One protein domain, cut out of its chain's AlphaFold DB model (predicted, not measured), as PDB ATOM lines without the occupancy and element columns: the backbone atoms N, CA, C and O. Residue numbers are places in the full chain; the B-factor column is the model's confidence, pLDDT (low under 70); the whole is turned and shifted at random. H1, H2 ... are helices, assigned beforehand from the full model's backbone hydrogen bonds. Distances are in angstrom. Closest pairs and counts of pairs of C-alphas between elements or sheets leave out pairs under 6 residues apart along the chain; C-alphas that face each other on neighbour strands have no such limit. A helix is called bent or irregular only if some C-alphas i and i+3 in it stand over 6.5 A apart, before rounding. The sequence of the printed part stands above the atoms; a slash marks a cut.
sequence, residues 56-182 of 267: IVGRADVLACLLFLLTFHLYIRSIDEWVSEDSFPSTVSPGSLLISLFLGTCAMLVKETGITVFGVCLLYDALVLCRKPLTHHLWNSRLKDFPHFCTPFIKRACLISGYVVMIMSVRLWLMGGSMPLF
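This is residues 56 to 182 of the 267 residues of the protein "TMTC1" of Poeciliopsis prolifica (blackstripe livebearer) (UniProt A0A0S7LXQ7). Four helices, H1, H2, H3 and H5, make an elongated up-and-down bundle, in which H3 packs on the hairpin of H1 and H2 and also on the longest helix, H5, which runs along one side of the bundle close to H2 as well. H4 lies at one end. The printed part, 127 residues with five named helices, is all helix and only just loose, close to compact, with radius of gyration of the C-alphas 17.1 A and spans 54 by 28 by 25 A.

H5, residues 146 to 174, is 41.2 A long, ends at (-11.702, 29.558, -28.457) and is irregular: C-alphas 149 and 152 are 7.6 A apart. H3 is residues 112 to 129, H4 131 to 139, H2 94 to 110, H1 59 to 78, beginning at (-33.477, 36.989, -29.184).

The hub, H3, touches H1, H2 and H5, the last with C-alphas of Leu 122 and Ala 157 closest, 6.6 A. Every O i to N i+4 pair is within hydrogen-bond range in H1, H2 and H4, 10 of 14 in H3, 23 of 25 in H5.

The printed part has no cut. Residues 79 to 93 form a long link. Residues 81 to 86 and 141 to 143 have pLDDT under 70.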
ATOM      1  N   ILE A  56     -35.963  38.280 -23.414       85.50
ATOM      2  CA  ILE A  56     -34.811  39.067 -23.900       85.50
ATOM      3  C   ILE A  56     -33.672  38.134 -24.353       85.50
ATOM      4  O   ILE A  56     -33.029  38.393 -25.373       85.50
ATOM      5  N   VAL A  57     -33.449  37.037 -23.618       86.75
ATOM      6  CA  VAL A  57     -32.436  36.012 -23.933       86.75
ATOM      7  C   VAL A  57     -32.792  35.251 -25.218       86.75
ATOM      8  O   VAL A  57     -31.909  34.981 -26.032       86.75
ATOM      9  N   GLY A  58     -34.087  35.017 -25.458       88.06
ATOM     10  CA  GLY A  58     -34.608  34.310 -26.634       88.06
ATOM     11  C   GLY A  58     -34.365  35.014 -27.975       88.06
ATOM     12  O   GLY A  58     -34.483  34.398 -29.034       88.06
ATOM     13  N   ARG A  59     -33.912  36.279 -27.967       93.00
ATOM     14  CA  ARG A  59     -33.477  36.989 -29.184       93.00
ATOM     15  C   ARG A  59     -32.427  36.204 -29.968       93.00
ATOM     16  O   ARG A  59     -32.426  36.256 -31.198       93.00
ATOM     17  N   ALA A  60     -31.524  35.515 -29.268       94.69
ATOM     18  CA  ALA A  60     -30.512  34.683 -29.909       94.69
ATOM     19  C   ALA A  60     -31.161  33.581 -30.760       94.69
ATOM     20  O   ALA A  60     -30.735  33.357 -31.888       94.69
ATOM     21  N   ASP A  61     -32.245  32.968 -30.284       94.62
ATOM     22  CA  ASP A  61     -32.939  31.896 -31.000       94.62
ATOM     23  C   ASP A  61     -33.633  32.421 -32.267       94.62
ATOM     24  O   ASP A  61     -33.490  31.839 -33.345       94.62
ATOM     25  N   VAL A  62     -34.312  33.574 -32.181       95.81
ATOM     26  CA  VAL A  62     -34.989  34.191 -33.340       95.81
ATOM     27  C   VAL A  62     -33.976  34.664 -34.391       95.81
ATOM     28  O   VAL A  62     -34.161  34.432 -35.588       95.81
ATOM     29  N   LEU A  63     -32.877  35.296 -33.965       97.06
ATOM     30  CA  LEU A  63     -31.821  35.744 -34.878       97.06
ATOM     31  C   LEU A  63     -31.077  34.561 -35.516       97.06
ATOM     32  O   LEU A  63     -30.783  34.602 -36.711       97.06
ATOM     33  N   ALA A  64     -30.805  33.499 -34.752       97.56
ATOM     34  CA  ALA A  64     -30.225  32.273 -35.290       97.56
ATOM     35  C   ALA A  64     -31.153  31.645 -36.339       97.56
ATOM     36  O   ALA A  64     -30.670  31.255 -37.398       97.56
ATOM     37  N   CYS A  65     -32.470  31.624 -36.105       97.25
ATOM     38  CA  CYS A  65     -33.455  31.145 -37.079       97.25
ATOM     39  C   CYS A  65     -33.454  31.978 -38.375       97.25
ATOM     40  O   CYS A  65     -33.440  31.417 -39.472       97.25
ATOM     41  N   LEU A  66     -33.382  33.311 -38.273       98.12
ATOM     42  CA  LEU A  66     -33.270  34.192 -39.441       98.12
ATOM     43  C   LEU A  66     -32.024  33.865 -40.277       98.12
ATOM     44  O   LEU A  66     -32.119  33.654 -41.487       98.12
ATOM     45  N   LEU A  67     -30.857  33.803 -39.630       98.44
ATOM     46  CA  LEU A  67     -29.588  33.501 -40.297       98.44
ATOM     47  C   LEU A  67     -29.570  32.080 -40.870       98.44
ATOM     48  O   LEU A  67     -29.041  31.872 -41.961       98.44
ATOM     49  N   PHE A  68     -30.187  31.121 -40.179       98.31
ATOM     50  CA  PHE A  68     -30.363  29.748 -40.643       98.31
ATOM     51  C   PHE A  68     -31.138  29.706 -41.965       98.31
ATOM     52  O   PHE A  68     -30.661  29.135 -42.946       98.31
ATOM     53  N   LEU A  69     -32.306  30.351 -42.028       97.81
ATOM     54  CA  LEU A  69     -33.122  30.376 -43.243       97.81
ATOM     55  C   LEU A  69     -32.404  31.108 -44.389       97.81
ATOM     56  O   LEU A  69     -32.400  30.624 -45.518       97.81
ATOM     57  N   LEU A  70     -31.737  32.234 -44.115       98.12
ATOM     58  CA  LEU A  70     -30.954  32.955 -45.131       98.12
ATOM     59  C   LEU A  70     -29.794  32.113 -45.677       98.12
ATOM     60  O   LEU A  70     -29.551  32.102 -46.885       98.12
ATOM     61  N   THR A  71     -29.106  31.387 -44.796       98.12
ATOM     62  CA  THR A  71     -28.046  30.440 -45.161       98.12
ATOM     63  C   THR A  71     -28.584  29.376 -46.107       98.12
ATOM     64  O   THR A  71     -27.976  29.139 -47.152       98.12
ATOM     65  N   PHE A  72     -29.741  28.792 -45.783       97.50
ATOM     66  CA  PHE A  72     -30.406  27.791 -46.613       97.50
ATOM     67  C   PHE A  72     -30.788  28.337 -48.000       97.50
ATOM     68  O   PHE A  72     -30.463  27.721 -49.015       97.50
ATOM     69  N   HIS A  73     -31.377  29.533 -48.076       96.00
ATOM     70  CA  HIS A  73     -31.733  30.168 -49.356       96.00
ATOM     71  C   HIS A  73     -30.523  30.463 -50.241       96.00
ATOM     72  O   HIS A  73     -30.535  30.184 -51.441       96.00
ATOM     73  N   LEU A  74     -29.454  31.012 -49.663       96.19
ATOM     74  CA  LEU A  74     -28.224  31.297 -50.405       96.19
ATOM     75  C   LEU A  74     -27.482  30.026 -50.812       96.19
ATOM     76  O   LEU A  74     -26.832  30.015 -51.855       96.19
ATOM     77  N   TYR A  75     -27.607  28.961 -50.020       95.94
ATOM     78  CA  TYR A  75     -27.094  27.651 -50.383       95.94
ATOM     79  C   TYR A  75     -27.811  27.112 -51.621       95.94
ATOM     80  O   TYR A  75     -27.141  26.766 -52.592       95.94
ATOM     81  N   ILE A  76     -29.149  27.119 -51.635       92.88
ATOM     82  CA  ILE A  76     -29.929  26.683 -52.804       92.88
ATOM     83  C   ILE A  76     -29.572  27.526 -54.029       92.88
ATOM     84  O   ILE A  76     -29.250  26.972 -55.073       92.88
ATOM     85  N   ARG A  77     -29.507  28.856 -53.886       92.12
ATOM     86  CA  ARG A  77     -29.121  29.771 -54.974       92.12
ATOM     87  C   ARG A  77     -27.706  29.521 -55.519       92.12
ATOM     88  O   ARG A  77     -27.398  29.930 -56.638       92.12
ATOM     89  N   SER A  78     -26.827  28.909 -54.729       92.25
ATOM     90  CA  SER A  78     -25.466  28.584 -55.164       92.25
ATOM     91  C   SER A  78     -25.394  27.382 -56.099       92.25
ATOM     92  O   SER A  78     -24.383  27.213 -56.790       92.25
ATOM     93  N   ILE A  79     -26.451  26.574 -56.126       90.62
ATOM     94  CA  ILE A  79     -26.557  25.338 -56.887       90.62
ATOM     95  C   ILE A  79     -27.339  25.610 -58.174       90.62
ATOM     96  O   ILE A  79     -28.265  26.417 -58.192       90.62
ATOM     97  N   ASP A  80     -26.941  24.950 -59.260       78.75
ATOM     98  CA  ASP A  80     -27.645  25.047 -60.533       78.75
ATOM     99  C   ASP A  80     -29.042  24.424 -60.442       78.75
ATOM    100  O   ASP A  80     -29.177  23.244 -60.115       78.75
ATOM    101  N   GLU A  81     -30.079  25.191 -60.771       68.06
ATOM    102  CA  GLU A  81     -31.432  24.652 -60.949       68.06
ATOM    103  C   GLU A  81     -31.612  23.996 -62.327       68.06
ATOM    104  O   GLU A  81     -32.567  23.236 -62.522       68.06
ATOM    105  N   TRP A  82     -30.701  24.235 -63.282       59.91
ATOM    106  CA  TRP A  82     -30.736  23.586 -64.592       59.91
ATOM    107  C   TRP A  82     -30.299  22.125 -64.467       59.91
ATOM    108  O   TRP A  82     -29.126  21.768 -64.576       59.91
ATOM    109  N   VAL A  83     -31.283  21.258 -64.226       59.12
ATOM    110  CA  VAL A  83     -31.108  19.805 -64.189       59.12
ATOM    111  C   VAL A  83     -30.729  19.320 -65.587       59.12
ATOM    112  O   VAL A  83     -31.587  19.067 -66.427       59.12
ATOM    113  N   SER A  84     -29.431  19.172 -65.836       59.94
ATOM    114  CA  SER A  84     -28.964  18.290 -66.902       59.94
ATOM    115  C   SER A  84     -29.242  16.852 -66.465       59.94
ATOM    116  O   SER A  84     -28.775  16.435 -65.407       59.94
ATOM    117  N   GLU A  85     -29.991  16.085 -67.260       65.31
ATOM    118  CA  GLU A  85     -30.364  14.690 -66.942       65.31
ATOM    119  C   GLU A  85     -29.148  13.763 -66.729       65.31
ATOM    120  O   GLU A  85     -29.268  12.699 -66.114       65.31
ATOM    121  N   ASP A  86     -27.976  14.208 -67.192       68.94
ATOM    122  CA  ASP A  86     -26.714  13.475 -67.211       68.94
ATOM    123  C   ASP A  86     -25.739  13.838 -66.074       68.94
ATOM    124  O   ASP A  86     -24.657  13.253 -66.002       68.94
ATOM    125  N   SER A  87     -26.070  14.762 -65.156       74.50
ATOM    126  CA  SER A  87     -25.193  15.062 -64.005       74.50
ATOM    127  C   SER A  87     -25.922  15.621 -62.780       74.50
ATOM    128  O   SER A  87     -27.000  16.200 -62.878       74.50
ATOM    129  N   PHE A  88     -25.324  15.460 -61.594       80.62
ATOM    130  CA  PHE A  88     -25.805  16.133 -60.387       80.62
ATOM    131  C   PHE A  88     -25.607  17.657 -60.454       80.62
ATOM    132  O   PHE A  88     -24.640  18.121 -61.062       80.62
ATOM    133  N   PRO A  89     -26.459  18.442 -59.766       81.19
ATOM    134  CA  PRO A  89     -26.388  19.898 -59.785       81.19
ATOM    135  C   PRO A  89     -25.015  20.439 -59.373       81.19
ATOM    136  O   PRO A  89     -24.499  20.167 -58.275       81.19
ATOM    137  N   SER A  90     -24.416  21.217 -60.273       83.50
ATOM    138  CA  SER A  90     -23.121  21.856 -60.053       83.50
ATOM    139  C   SER A  90     -23.266  23.147 -59.237       83.50
ATOM    140  O   SER A  90     -24.352  23.707 -59.113       83.50
ATOM    141  N   THR A  91     -22.175  23.613 -58.630       87.50
ATOM    142  CA  THR A  91     -22.166  24.900 -57.923       87.50
ATOM    143  C   THR A  91     -21.909  26.022 -58.929       87.50
ATOM    144  O   THR A  91     -20.779  26.176 -59.392       87.50
ATOM    145  N   VAL A  92     -22.934  26.812 -59.250       85.12
ATOM    146  CA  VAL A  92     -22.870  27.893 -60.258       85.12
ATOM    147  C   VAL A  92     -22.294  29.173 -59.671       85.12
ATOM    148  O   VAL A  92     -21.528  29.880 -60.322       85.12
ATOM    149  N   SER A  93     -22.651  29.483 -58.423       90.12
ATOM    150  CA  SER A  93     -22.281  30.745 -57.781       90.12
ATOM    151  C   SER A  93     -21.470  30.495 -56.508       90.12
ATOM    152  O   SER A  93     -22.030  30.474 -55.404       90.12
ATOM    153  N   PRO A  94     -20.133  30.345 -56.615       89.19
ATOM    154  CA  PRO A  94     -19.273  30.146 -55.449       89.19
ATOM    155  C   PRO A  94     -19.352  31.321 -54.466       89.19
ATOM    156  O   PRO A  94     -19.251  31.114 -53.263       89.19
ATOM    157  N   GLY A  95     -19.610  32.544 -54.948       93.25
ATOM    158  CA  GLY A  95     -19.822  33.710 -54.087       93.25
ATOM    159  C   GLY A  95     -21.028  33.542 -53.160       93.25
ATOM    160  O   GLY A  95     -20.914  33.766 -51.960       93.25
ATOM    161  N   SER A  96     -22.168  33.077 -53.682       93.88
ATOM    162  CA  SER A  96     -23.347  32.814 -52.842       93.88
ATOM    163  C   SER A  96     -23.133  31.658 -51.863       93.88
ATOM    164  O   SER A  96     -23.586  31.749 -50.723       93.88
ATOM    165  N   LEU A  97     -22.360  30.634 -52.254       95.31
ATOM    166  CA  LEU A  97     -21.960  29.559 -51.347       95.31
ATOM    167  C   LEU A  97     -21.095  30.098 -50.200       95.31
ATOM    168  O   LEU A  97     -21.356  29.783 -49.046       95.31
ATOM    169  N   LEU A  98     -20.109  30.952 -50.486       96.06
ATOM    170  CA  LEU A  98     -19.271  31.573 -49.452       96.06
ATOM    171  C   LEU A  98     -20.084  32.454 -48.495       96.06
ATOM    172  O   LEU A  98     -19.872  32.393 -47.285       96.06
ATOM    173  N   ILE A  99     -21.036  33.239 -49.012       97.19
ATOM    174  CA  ILE A  99     -21.924  34.058 -48.171       97.19
ATOM    175  C   ILE A  99     -22.818  33.155 -47.311       97.19
ATOM    176  O   ILE A  99     -23.000  33.435 -46.129       97.19
ATOM    177  N   SER A 100     -23.327  32.054 -47.867       97.38
ATOM    178  CA  SER A 100     -24.078  31.044 -47.115       97.38
ATOM    179  C   SER A 100     -23.231  30.453 -45.980       97.38
ATOM    180  O   SER A 100     -23.658  30.474 -44.828       97.38
ATOM    181  N   LEU A 101     -21.989  30.035 -46.253       97.62
ATOM    182  CA  LEU A 101     -21.064  29.540 -45.223       97.62
ATOM    183  C   LEU A 101     -20.813  30.567 -44.115       97.62
ATOM    184  O   LEU A 101     -20.834  30.224 -42.933       97.62
ATOM    185  N   PHE A 102     -20.618  31.831 -44.490       97.75
ATOM    186  CA  PHE A 102     -20.430  32.919 -43.536       97.75
ATOM    187  C   PHE A 102     -21.665  33.122 -42.649       97.75
ATOM    188  O   PHE A 102     -21.539  33.134 -41.425       97.75
ATOM    189  N   LEU A 103     -22.859  33.219 -43.239       98.19
ATOM    190  CA  LEU A 103     -24.104  33.397 -42.486       98.19
ATOM    191  C   LEU A 103     -24.421  32.195 -41.591       98.19
ATOM    192  O   LEU A 103     -24.877  32.396 -40.466       98.19
ATOM    193  N   GLY A 104     -24.123  30.970 -42.034       97.88
ATOM    194  CA  GLY A 104     -24.294  29.763 -41.224       97.88
ATOM    195  C   GLY A 104     -23.352  29.746 -40.020       97.88
ATOM    196  O   GLY A 104     -23.749  29.377 -38.915       97.88
ATOM    197  N   THR A 105     -22.127  30.243 -40.193       97.50
ATOM    198  CA  THR A 105     -21.194  30.457 -39.079       97.50
ATOM    199  C   THR A 105     -21.687  31.551 -38.139       97.50
ATOM    200  O   THR A 105     -21.637  31.366 -36.925       97.50
ATOM    201  N   CYS A 106     -22.235  32.655 -38.655       97.56
ATOM    202  CA  CYS A 106     -22.891  33.656 -37.813       97.56
ATOM    203  C   CYS A 106     -24.068  33.054 -37.032       97.56
ATOM    204  O   CYS A 106     -24.184  33.324 -35.840       97.56
ATOM    205  N   ALA A 107     -24.894  32.199 -37.649       97.81
ATOM    206  CA  ALA A 107     -25.984  31.505 -36.964       97.81
ATOM    207  C   ALA A 107     -25.456  30.643 -35.808       97.81
ATOM    208  O   ALA A 107     -25.974  30.741 -34.700       97.81
ATOM    209  N   MET A 108     -24.386  29.871 -36.041       96.06
ATOM    210  CA  MET A 108     -23.705  29.067 -35.016       96.06
ATOM    211  C   MET A 108     -23.125  29.918 -33.873       96.06
ATOM    212  O   MET A 108     -23.164  29.507 -32.715       96.06
ATOM    213  N   LEU A 109     -22.557  31.086 -34.189       94.31
ATOM    214  CA  LEU A 109     -22.006  32.008 -33.189       94.31
ATOM    215  C   LEU A 109     -23.104  32.680 -32.358       94.31
ATOM    216  O   LEU A 109     -22.873  32.979 -31.189       94.31
ATOM    217  N   VAL A 110     -24.281  32.914 -32.947       95.94
ATOM    218  CA  VAL A 110     -25.458  33.418 -32.226       95.94
ATOM    219  C   VAL A 110     -26.052  32.328 -31.331       95.94
ATOM    220  O   VAL A 110     -26.372  32.603 -30.175       95.94
ATOM    221  N   LYS A 111     -26.200  31.105 -31.853       94.50
ATOM    222  CA  LYS A 111     -26.695  29.942 -31.112       94.50
ATOM    223  C   LYS A 111     -26.077  28.661 -31.654       94.50
ATOM    224  O   LYS A 111     -26.060  28.421 -32.858       94.50
ATOM    225  N   GLU A 112     -25.637  27.780 -30.767       92.69
ATOM    226  CA  GLU A 112     -24.940  26.542 -31.114       92.69
ATOM    227  C   GLU A 112     -25.741  25.609 -32.031       92.69
ATOM    228  O   GLU A 112     -25.153  24.932 -32.877       92.69
ATOM    229  N   THR A 113     -27.072  25.615 -31.921       94.38
ATOM    230  CA  THR A 113     -27.975  24.853 -32.795       94.38
ATOM    231  C   THR A 113     -27.917  25.326 -34.249       94.38
ATOM    232  O   THR A 113     -28.220  24.546 -35.152       94.38
ATOM    233  N   GLY A 114     -27.442  26.549 -34.508       96.44
ATOM    234  CA  GLY A 114     -27.274  27.116 -35.845       96.44
ATOM    235  C   GLY A 114     -26.346  26.305 -36.753       96.44
ATOM    236  O   GLY A 114     -26.543  26.308 -37.966       96.44
ATOM    237  N   ILE A 115     -25.409  25.520 -36.197       96.69
ATOM    238  CA  ILE A 115     -24.539  24.629 -36.988       96.69
ATOM    239  C   ILE A 115     -25.327  23.608 -37.820       96.69
ATOM    240  O   ILE A 115     -24.869  23.165 -38.876       96.69
ATOM    241  N   THR A 116     -26.522  23.232 -37.359       97.44
ATOM    242  CA  THR A 116     -27.342  22.203 -38.004       97.44
ATOM    243  C   THR A 116     -27.787  22.608 -39.411       97.44
ATOM    244  O   THR A 116     -28.100  21.730 -40.215       97.44
ATOM    245  N   VAL A 117     -27.714  23.902 -39.759       97.94
ATOM    246  CA  VAL A 117     -28.045  24.406 -41.099       97.94
ATOM    247  C   VAL A 117     -27.221  23.741 -42.192       97.94
ATOM    248  O   VAL A 117     -27.759  23.398 -43.237       97.94
ATOM    249  N   PHE A 118     -25.938  23.472 -41.940       97.88
ATOM    250  CA  PHE A 118     -25.070  22.817 -42.917       97.88
ATOM    251  C   PHE A 118     -25.515  21.378 -43.186       97.88
ATOM    252  O   PHE A 118     -25.505  20.932 -44.332       97.88
ATOM    253  N   GLY A 119     -25.964  20.676 -42.141       97.12
ATOM    254  CA  GLY A 119     -26.561  19.349 -42.266       97.12
ATOM    255  C   GLY A 119     -27.873  19.388 -43.047       97.12
ATOM    256  O   GLY A 119     -28.060  18.578 -43.949       97.12
ATOM    257  N   VAL A 120     -28.745  20.362 -42.761       96.44
ATOM    258  CA  VAL A 120     -30.007  20.550 -43.496       96.44
ATOM    259  C   VAL A 120     -29.759  20.870 -44.970       96.44
ATOM    260  O   VAL A 120     -30.403  20.267 -45.823       96.44
ATOM    261  N   CYS A 121     -28.794  21.734 -45.287       96.12
ATOM    262  CA  CYS A 121     -28.395  22.033 -46.662       96.12
ATOM    263  C   CYS A 121     -27.943  20.771 -47.413       96.12
ATOM    264  O   CYS A 121     -28.471  20.480 -48.484       96.12
ATOM    265  N   LEU A 122     -27.023  19.986 -46.837       95.69
ATOM    266  CA  LEU A 122     -26.539  18.748 -47.460       95.69
ATOM    267  C   LEU A 122     -27.631  17.683 -47.591       95.69
ATOM    268  O   LEU A 122     -27.676  16.966 -48.589       95.69
ATOM    269  N   LEU A 123     -28.516  17.580 -46.599       93.75
ATOM    270  CA  LEU A 123     -29.630  16.640 -46.629       93.75
ATOM    271  C   LEU A 123     -30.656  17.031 -47.700       93.75
ATOM    272  O   LEU A 123     -31.112  16.168 -48.444       93.75
ATOM    273  N   TYR A 124     -30.986  18.319 -47.812       92.12
ATOM    274  CA  TYR A 124     -31.874  18.838 -48.851       92.12
ATOM    275  C   TYR A 124     -31.279  18.628 -50.249       92.12
ATOM    276  O   TYR A 124     -31.958  18.148 -51.155       92.12
ATOM    277  N   ASP A 125     -29.989  18.908 -50.415       91.44
ATOM    278  CA  ASP A 125     -29.259  18.667 -51.658       91.44
ATOM    279  C   ASP A 125     -29.271  17.183 -52.055       91.44
ATOM    280  O   ASP A 125     -29.598  16.847 -53.192       91.44
ATOM    281  N   ALA A 126     -29.034  16.275 -51.107       89.25
ATOM    282  CA  ALA A 126     -29.067  14.837 -51.359       89.25
ATOM    283  C   ALA A 126     -30.482  14.305 -51.668       89.25
ATOM    284  O   ALA A 126     -30.660  13.528 -52.606       89.25
ATOM    285  N   LEU A 127     -31.487  14.693 -50.874       86.75
ATOM    286  CA  LEU A 127     -32.833  14.106 -50.931       86.75
ATOM    287  C   LEU A 127     -33.767  14.775 -51.944       86.75
ATOM    288  O   LEU A 127     -34.707  14.128 -52.409       86.75
ATOM    289  N   VAL A 128     -33.546  16.051 -52.266       86.38
ATOM    290  CA  VAL A 128     -34.435  16.835 -53.138       86.38
ATOM    291  C   VAL A 128     -33.750  17.152 -54.464       86.38
ATOM    292  O   VAL A 128     -34.276  16.780 -55.514       86.38
ATOM    293  N   LEU A 129     -32.564  17.771 -54.439       84.75
ATOM    294  CA  LEU A 129     -31.888  18.232 -55.662       84.75
ATOM    295  C   LEU A 129     -31.262  17.075 -56.453       84.75
ATOM    296  O   LEU A 129     -31.487  16.942 -57.656       84.75
ATOM    297  N   CYS A 130     -30.536  16.184 -55.778       82.62
ATOM    298  CA  CYS A 130     -29.902  15.019 -56.399       82.62
ATOM    299  C   CYS A 130     -30.902  13.909 -56.767       82.62
ATOM    300  O   CYS A 130     -30.541  12.967 -57.471       82.62
ATOM    301  N   ARG A 131     -32.164  14.005 -56.330       79.88
ATOM    302  CA  ARG A 131     -33.163  12.942 -56.503       79.88
ATOM    303  C   ARG A 131     -33.468  12.640 -57.966       79.88
ATOM    304  O   ARG A 131     -33.300  11.503 -58.392       79.88
ATOM    305  N   LYS A 132     -33.931  13.639 -58.730       75.38
ATOM    306  CA  LYS A 132     -34.308  13.469 -60.148       75.38
ATOM    307  C   LYS A 132     -33.171  12.847 -60.977       75.38
ATOM    308  O   LYS A 132     -33.401  11.791 -61.572       75.38
ATOM    309  N   PRO A 133     -31.944  13.408 -60.971       75.69
ATOM    310  CA  PRO A 133     -30.843  12.822 -61.724       75.69
ATOM    311  C   PRO A 133     -30.483  11.414 -61.213       75.69
ATOM    312  O   PRO A 133     -30.277  10.512 -62.024       75.69
ATOM    313  N   LEU A 134     -30.495  11.164 -59.894       79.44
ATOM    314  CA  LEU A 134     -30.214   9.830 -59.345       79.44
ATOM    315  C   LEU A 134     -31.204   8.775 -59.854       79.44
ATOM    316  O   LEU A 134     -30.785   7.704 -60.292       79.44
ATOM    317  N   THR A 135     -32.502   9.084 -59.839       75.12
ATOM    318  CA  THR A 135     -33.543   8.165 -60.324       75.12
ATOM    319  C   THR A 135     -33.397   7.856 -61.815       75.12
ATOM    320  O   THR A 135     -33.454   6.690 -62.204       75.12
ATOM    321  N   HIS A 136     -33.112   8.869 -62.639       74.19
ATOM    322  CA  HIS A 136     -32.896   8.697 -64.077       74.19
ATOM    323  C   HIS A 136     -31.662   7.827 -64.380       74.19
ATOM    324  O   HIS A 136     -31.704   6.917 -65.211       74.19
ATOM    325  N   HIS A 137     -30.562   8.052 -63.659       75.62
ATOM    326  CA  HIS A 137     -29.331   7.291 -63.845       75.62
ATOM    327  C   HIS A 137     -29.465   5.822 -63.407       75.62
ATOM    328  O   HIS A 137     -28.967   4.928 -64.098       75.62
ATOM    329  N   LEU A 138     -30.157   5.562 -62.287       76.44
ATOM    330  CA  LEU A 138     -30.437   4.202 -61.805       76.44
ATOM    331  C   LEU A 138     -31.307   3.413 -62.790       76.44
ATOM    332  O   LEU A 138     -31.043   2.232 -63.012       76.44
ATOM    333  N   TRP A 139     -32.285   4.063 -63.427       74.94
ATOM    334  CA  TRP A 139     -33.104   3.449 -64.476       74.94
ATOM    335  C   TRP A 139     -32.259   3.005 -65.679       74.94
ATOM    336  O   TRP A 139     -32.346   1.865 -66.135       74.94
ATOM    337  N   ASN A 140     -31.355   3.870 -66.144       73.12
ATOM    338  CA  ASN A 140     -30.535   3.617 -67.331       73.12
ATOM    339  C   ASN A 140     -29.349   2.654 -67.102       73.12
ATOM    340  O   ASN A 140     -28.563   2.430 -68.024       73.12
ATOM    341  N   SER A 141     -29.203   2.064 -65.905       65.94
ATOM    342  CA  SER A 141     -28.203   1.027 -65.576       65.94
ATOM    343  C   SER A 141     -26.738   1.389 -65.912       65.94
ATOM    344  O   SER A 141     -25.905   0.508 -66.142       65.94
ATOM    345  N   ARG A 142     -26.375   2.681 -65.914       66.38
ATOM    346  CA  ARG A 142     -25.018   3.166 -66.252       66.38
ATOM    347  C   ARG A 142     -24.052   3.181 -65.058       66.38
ATOM    348  O   ARG A 142     -23.359   4.159 -64.808       66.38
ATOM    349  N   LEU A 143     -23.931   2.053 -64.355       68.50
ATOM    350  CA  LEU A 143     -23.144   1.923 -63.113       68.50
ATOM    351  C   LEU A 143     -21.660   2.336 -63.222       68.50
ATOM    352  O   LEU A 143     -21.053   2.684 -62.212       68.50
ATOM    353  N   LYS A 144     -21.063   2.304 -64.421       70.56
ATOM    354  CA  LYS A 144     -19.645   2.656 -64.621       70.56
ATOM    355  C   LYS A 144     -19.365   4.160 -64.502       70.56
ATOM    356  O   LYS A 144     -18.274   4.518 -64.065       70.56
ATOM    357  N   ASP A 145     -20.344   5.015 -64.801       73.69
ATOM    358  CA  ASP A 145     -20.183   6.478 -64.786       73.69
ATOM    359  C   ASP A 145     -20.691   7.118 -63.479       73.69
ATOM    360  O   ASP A 145     -20.521   8.316 -63.250       73.69
ATOM    361  N   PHE A 146     -21.252   6.307 -62.575       77.38
ATOM    362  CA  PHE A 146     -21.785   6.725 -61.277       77.38
ATOM    363  C   PHE A 146     -20.842   7.598 -60.417       77.38
ATOM    364  O   PHE A 146     -21.312   8.591 -59.851       77.38
ATOM    365  N   PRO A 147     -19.524   7.314 -60.292       79.00
ATOM    366  CA  PRO A 147     -18.645   8.173 -59.493       79.00
ATOM    367  C   PRO A 147     -18.449   9.557 -60.127       79.00
ATOM    368  O   PRO A 147     -18.402  10.564 -59.416       79.00
ATOM    369  N   HIS A 148     -18.377   9.633 -61.458       80.81
ATOM    370  CA  HIS A 148     -18.277  10.907 -62.168       80.81
ATOM    371  C   HIS A 148     -19.579  11.707 -62.035       80.81
ATOM    372  O   HIS A 148     -19.553  12.894 -61.716       80.81
ATOM    373  N   PHE A 149     -20.712  11.016 -62.147       81.31
ATOM    374  CA  PHE A 149     -22.050  11.569 -61.979       81.31
ATOM    375  C   PHE A 149     -22.269  12.226 -60.606       81.31
ATOM    376  O   PHE A 149     -22.782  13.341 -60.525       81.31
ATOM    377  N   CYS A 150     -21.810  11.576 -59.528       86.00
ATOM    378  CA  CYS A 150     -21.940  12.079 -58.155       86.00
ATOM    379  C   CYS A 150     -20.876  13.122 -57.758       86.00
ATOM    380  O   CYS A 150     -20.964  13.725 -56.684       86.00
ATOM    381  N   THR A 151     -19.860  13.348 -58.597       88.19
ATOM    382  CA  THR A 151     -18.707  14.208 -58.282       88.19
ATOM    383  C   THR A 151     -19.068  15.622 -57.787       88.19
ATOM    384  O   THR A 151     -18.444  16.056 -56.815       88.19
ATOM    385  N   PRO A 152     -20.019  16.378 -58.378       89.69
ATOM    386  CA  PRO A 152     -20.290  17.745 -57.922       89.69
ATOM    387  C   PRO A 152     -20.899  17.783 -56.511       89.69
ATOM    388  O   PRO A 152     -20.471  18.601 -55.696       89.69
ATOM    389  N   PHE A 153     -21.802  16.851 -56.184       91.31
ATOM    390  CA  PHE A 153     -22.329  16.695 -54.825       91.31
ATOM    391  C   PHE A 153     -21.223  16.316 -53.841       91.31
ATOM    392  O   PHE A 153     -21.068  16.974 -52.818       91.31
ATOM    393  N   ILE A 154     -20.400  15.310 -54.167       92.19
ATOM    394  CA  ILE A 154     -19.314  14.858 -53.282       92.19
ATOM    395  C   ILE A 154     -18.333  16.002 -53.003       92.19
ATOM    396  O   ILE A 154     -17.970  16.230 -51.852       92.19
ATOM    397  N   LYS A 155     -17.941  16.774 -54.026       92.38
ATOM    398  CA  LYS A 155     -17.071  17.949 -53.851       92.38
ATOM    399  C   LYS A 155     -17.678  18.965 -52.883       92.38
ATOM    400  O   LYS A 155     -16.982  19.441 -51.987       92.38
ATOM    401  N   ARG A 156     -18.967  19.275 -53.039       93.50
ATOM    402  CA  ARG A 156     -19.690  20.219 -52.176       93.50
ATOM    403  C   ARG A 156     -19.852  19.686 -50.750       93.50
ATOM    404  O   ARG A 156     -19.581  20.420 -49.803       93.50
ATOM    405  N   ALA A 157     -20.204  18.414 -50.590       95.06
ATOM    406  CA  ALA A 157     -20.320  17.747 -49.297       95.06
ATOM    407  C   ALA A 157     -18.985  17.707 -48.546       95.06
ATOM    408  O   ALA A 157     -18.943  18.049 -47.364       95.06
ATOM    409  N   CYS A 158     -17.886  17.374 -49.229       96.31
ATOM    410  CA  CYS A 158     -16.541  17.412 -48.655       96.31
ATOM    411  C   CYS A 158     -16.131  18.833 -48.253       96.31
ATOM    412  O   CYS A 158     -15.594  19.019 -47.164       96.31
ATOM    413  N   LEU A 159     -16.414  19.838 -49.090       96.25
ATOM    414  CA  LEU A 159     -16.112  21.239 -48.785       96.25
ATOM    415  C   LEU A 159     -16.870  21.718 -47.543       96.25
ATOM    416  O   LEU A 159     -16.259  22.271 -46.633       96.25
ATOM    417  N   ILE A 160     -18.182  21.475 -47.480       96.62
ATOM    418  CA  ILE A 160     -19.018  21.889 -46.346       96.62
ATOM    419  C   ILE A 160     -18.623  21.131 -45.082       96.62
ATOM    420  O   ILE A 160     -18.462  21.746 -44.036       96.62
ATOM    421  N   SER A 161     -18.401  19.820 -45.173       97.31
ATOM    422  CA  SER A 161     -17.982  19.017 -44.019       97.31
ATOM    423  C   SER A 161     -16.611  19.458 -43.501       97.31
ATOM    424  O   SER A 161     -16.439  19.638 -42.299       97.31
ATOM    425  N   GLY A 162     -15.650  19.709 -44.397       97.81
ATOM    426  CA  GLY A 162     -14.339  20.250 -44.036       97.81
ATOM    427  C   GLY A 162     -14.440  21.632 -43.386       97.81
ATOM    428  O   GLY A 162     -13.788  21.885 -42.373       97.81
ATOM    429  N   TYR A 163     -15.314  22.498 -43.904       97.38
ATOM    430  CA  TYR A 163     -15.602  23.799 -43.303       97.38
ATOM    431  C   TYR A 163     -16.223  23.669 -41.906       97.38
ATOM    432  O   TYR A 163     -15.775  24.339 -40.979       97.38
ATOM    433  N   VAL A 164     -17.195  22.769 -41.722       97.44
ATOM    434  CA  VAL A 164     -17.819  22.483 -40.420       97.44
ATOM    435  C   VAL A 164     -16.778  21.993 -39.409       97.44
ATOM    436  O   VAL A 164     -16.733  22.483 -38.279       97.44
ATOM    437  N   VAL A 165     -15.896  21.076 -39.812       97.12
ATOM    438  CA  VAL A 165     -14.790  20.602 -38.965       97.12
ATOM    439  C   VAL A 165     -13.857  21.755 -38.596       97.12
ATOM    440  O   VAL A 165     -13.485  21.891 -37.429       97.12
ATOM    441  N   MET A 166     -13.520  22.623 -39.551       96.50
ATOM    442  CA  MET A 166     -12.692  23.803 -39.307       96.50
ATOM    443  C   MET A 166     -13.343  24.751 -38.285       96.50
ATOM    444  O   MET A 166     -12.703  25.080 -37.287       96.50
ATOM    445  N   ILE A 167     -14.606  25.159 -38.469       95.81
ATOM    446  CA  ILE A 167     -15.278  26.083 -37.532       95.81
ATOM    447  C   ILE A 167     -15.481  25.460 -36.145       95.81
ATOM    448  O   ILE A 167     -15.355  26.162 -35.143       95.81
ATOM    449  N   MET A 168     -15.730  24.149 -36.055       93.50
ATOM    450  CA  MET A 168     -15.805  23.440 -34.774       93.50
ATOM    451  C   MET A 168     -14.448  23.390 -34.079       93.50
ATOM    452  O   MET A 168     -14.374  23.600 -32.870       93.50
ATOM    453  N   SER A 169     -13.369  23.189 -34.836       93.44
ATOM    454  CA  SER A 169     -12.005  23.214 -34.302       93.44
ATOM    455  C   SER A 169     -11.650  24.602 -33.766       93.44
ATOM    456  O   SER A 169     -11.137  24.719 -32.656       93.44
ATOM    457  N   VAL A 170     -11.996  25.664 -34.504       93.19
ATOM    458  CA  VAL A 170     -11.835  27.055 -34.047       93.19
ATOM    459  C   VAL A 170     -12.666  27.312 -32.793       93.19
ATOM    460  O   VAL A 170     -12.161  27.895 -31.839       93.19
ATOM    461  N   ARG A 171     -13.916  26.842 -32.748       90.38
ATOM    462  CA  ARG A 171     -14.782  26.982 -31.572       90.38
ATOM    463  C   ARG A 171     -14.187  26.290 -30.343       90.38
ATOM    464  O   ARG A 171     -14.135  26.903 -29.282       90.38
ATOM    465  N   LEU A 172     -13.706  25.055 -30.481       90.44
ATOM    466  CA  LEU A 172     -13.043  24.323 -29.396       90.44
ATOM    467  C   LEU A 172     -11.767  25.030 -28.929       90.44
ATOM    468  O   LEU A 172     -11.516  25.118 -27.729       90.44
ATOM    469  N   TRP A 173     -10.990  25.577 -29.865       92.12
ATOM    470  CA  TRP A 173      -9.804  26.367 -29.548       92.12
ATOM    471  C   TRP A 173     -10.153  27.645 -28.770       92.12
ATOM    472  O   TRP A 173      -9.527  27.919 -27.747       92.12
ATOM    473  N   LEU A 174     -11.199  28.378 -29.177       90.00
ATOM    474  CA  LEU A 174     -11.702  29.558 -28.457       90.00
ATOM    475  C   LEU A 174     -12.170  29.224 -27.030       90.00
ATOM    476  O   LEU A 174     -12.027  30.048 -26.132       90.00
ATOM    477  N   MET A 175     -12.689  28.015 -26.807       87.94
ATOM    478  CA  MET A 175     -13.090  27.511 -25.484       87.94
ATOM    479  C   MET A 175     -11.908  26.961 -24.658       87.94
ATOM    480  O   MET A 175     -12.109  26.288 -23.643       87.94
ATOM    481  N   GLY A 176     -10.666  27.196 -25.094       89.88
ATOM    482  CA  GLY A 176      -9.462  26.719 -24.409       89.88
ATOM    483  C   GLY A 176      -9.319  25.195 -24.413       89.88
ATOM    484  O   GLY A 176      -8.693  24.639 -23.516       89.88
ATOM    485  N   GLY A 177      -9.941  24.504 -25.376       86.81
ATOM    486  CA  GLY A 177      -9.973  23.041 -25.442       86.81
ATOM    487  C   GLY A 177     -10.843  22.375 -24.369       86.81
ATOM    488  O   GLY A 177     -10.821  21.152 -24.247       86.81
ATOM    489  N   SER A 178     -11.603  23.156 -23.597       85.31
ATOM    490  CA  SER A 178     -12.486  22.651 -22.547       85.31
ATOM    491  C   SER A 178     -13.938  22.545 -23.022       85.31
ATOM    492  O   SER A 178     -14.386  23.278 -23.905       85.31
ATOM    493  N   MET A 179     -14.678  21.599 -22.445       81.75
ATOM    494  CA  MET A 179     -16.128  21.505 -22.631       81.75
ATOM    495  C   MET A 179     -16.829  22.564 -21.766       81.75
ATOM    496  O   MET A 179     -16.287  22.939 -20.723       81.75
ATOM    497  N   PRO A 180     -18.029  23.036 -22.153       80.25
ATOM    498  CA  PRO A 180     -18.810  23.910 -21.286       80.25
ATOM    499  C   PRO A 180     -19.087  23.207 -19.949       80.25
ATOM    500  O   PRO A 180     -19.515  22.053 -19.918       80.25
ATOM    501  N   LEU A 181     -18.807  23.907 -18.851       85.12
ATOM    502  CA  LEU A 181     -19.094  23.438 -17.501       85.12
ATOM    503  C   LEU A 181     -20.542  23.797 -17.172       85.12
ATOM    504  O   LEU A 181     -20.875  24.974 -17.069       85.12
ATOM    505  N   PHE A 182     -21.389  22.784 -17.028       86.69
ATOM    506  CA  PHE A 182     -22.771  22.957 -16.585       86.69
ATOM    507  C   PHE A 182     -22.871  22.752 -15.079       86.69
ATOM    508  O   PHE A 182     -22.104  21.972 -14.512       86.69
TER     509      PHE A 182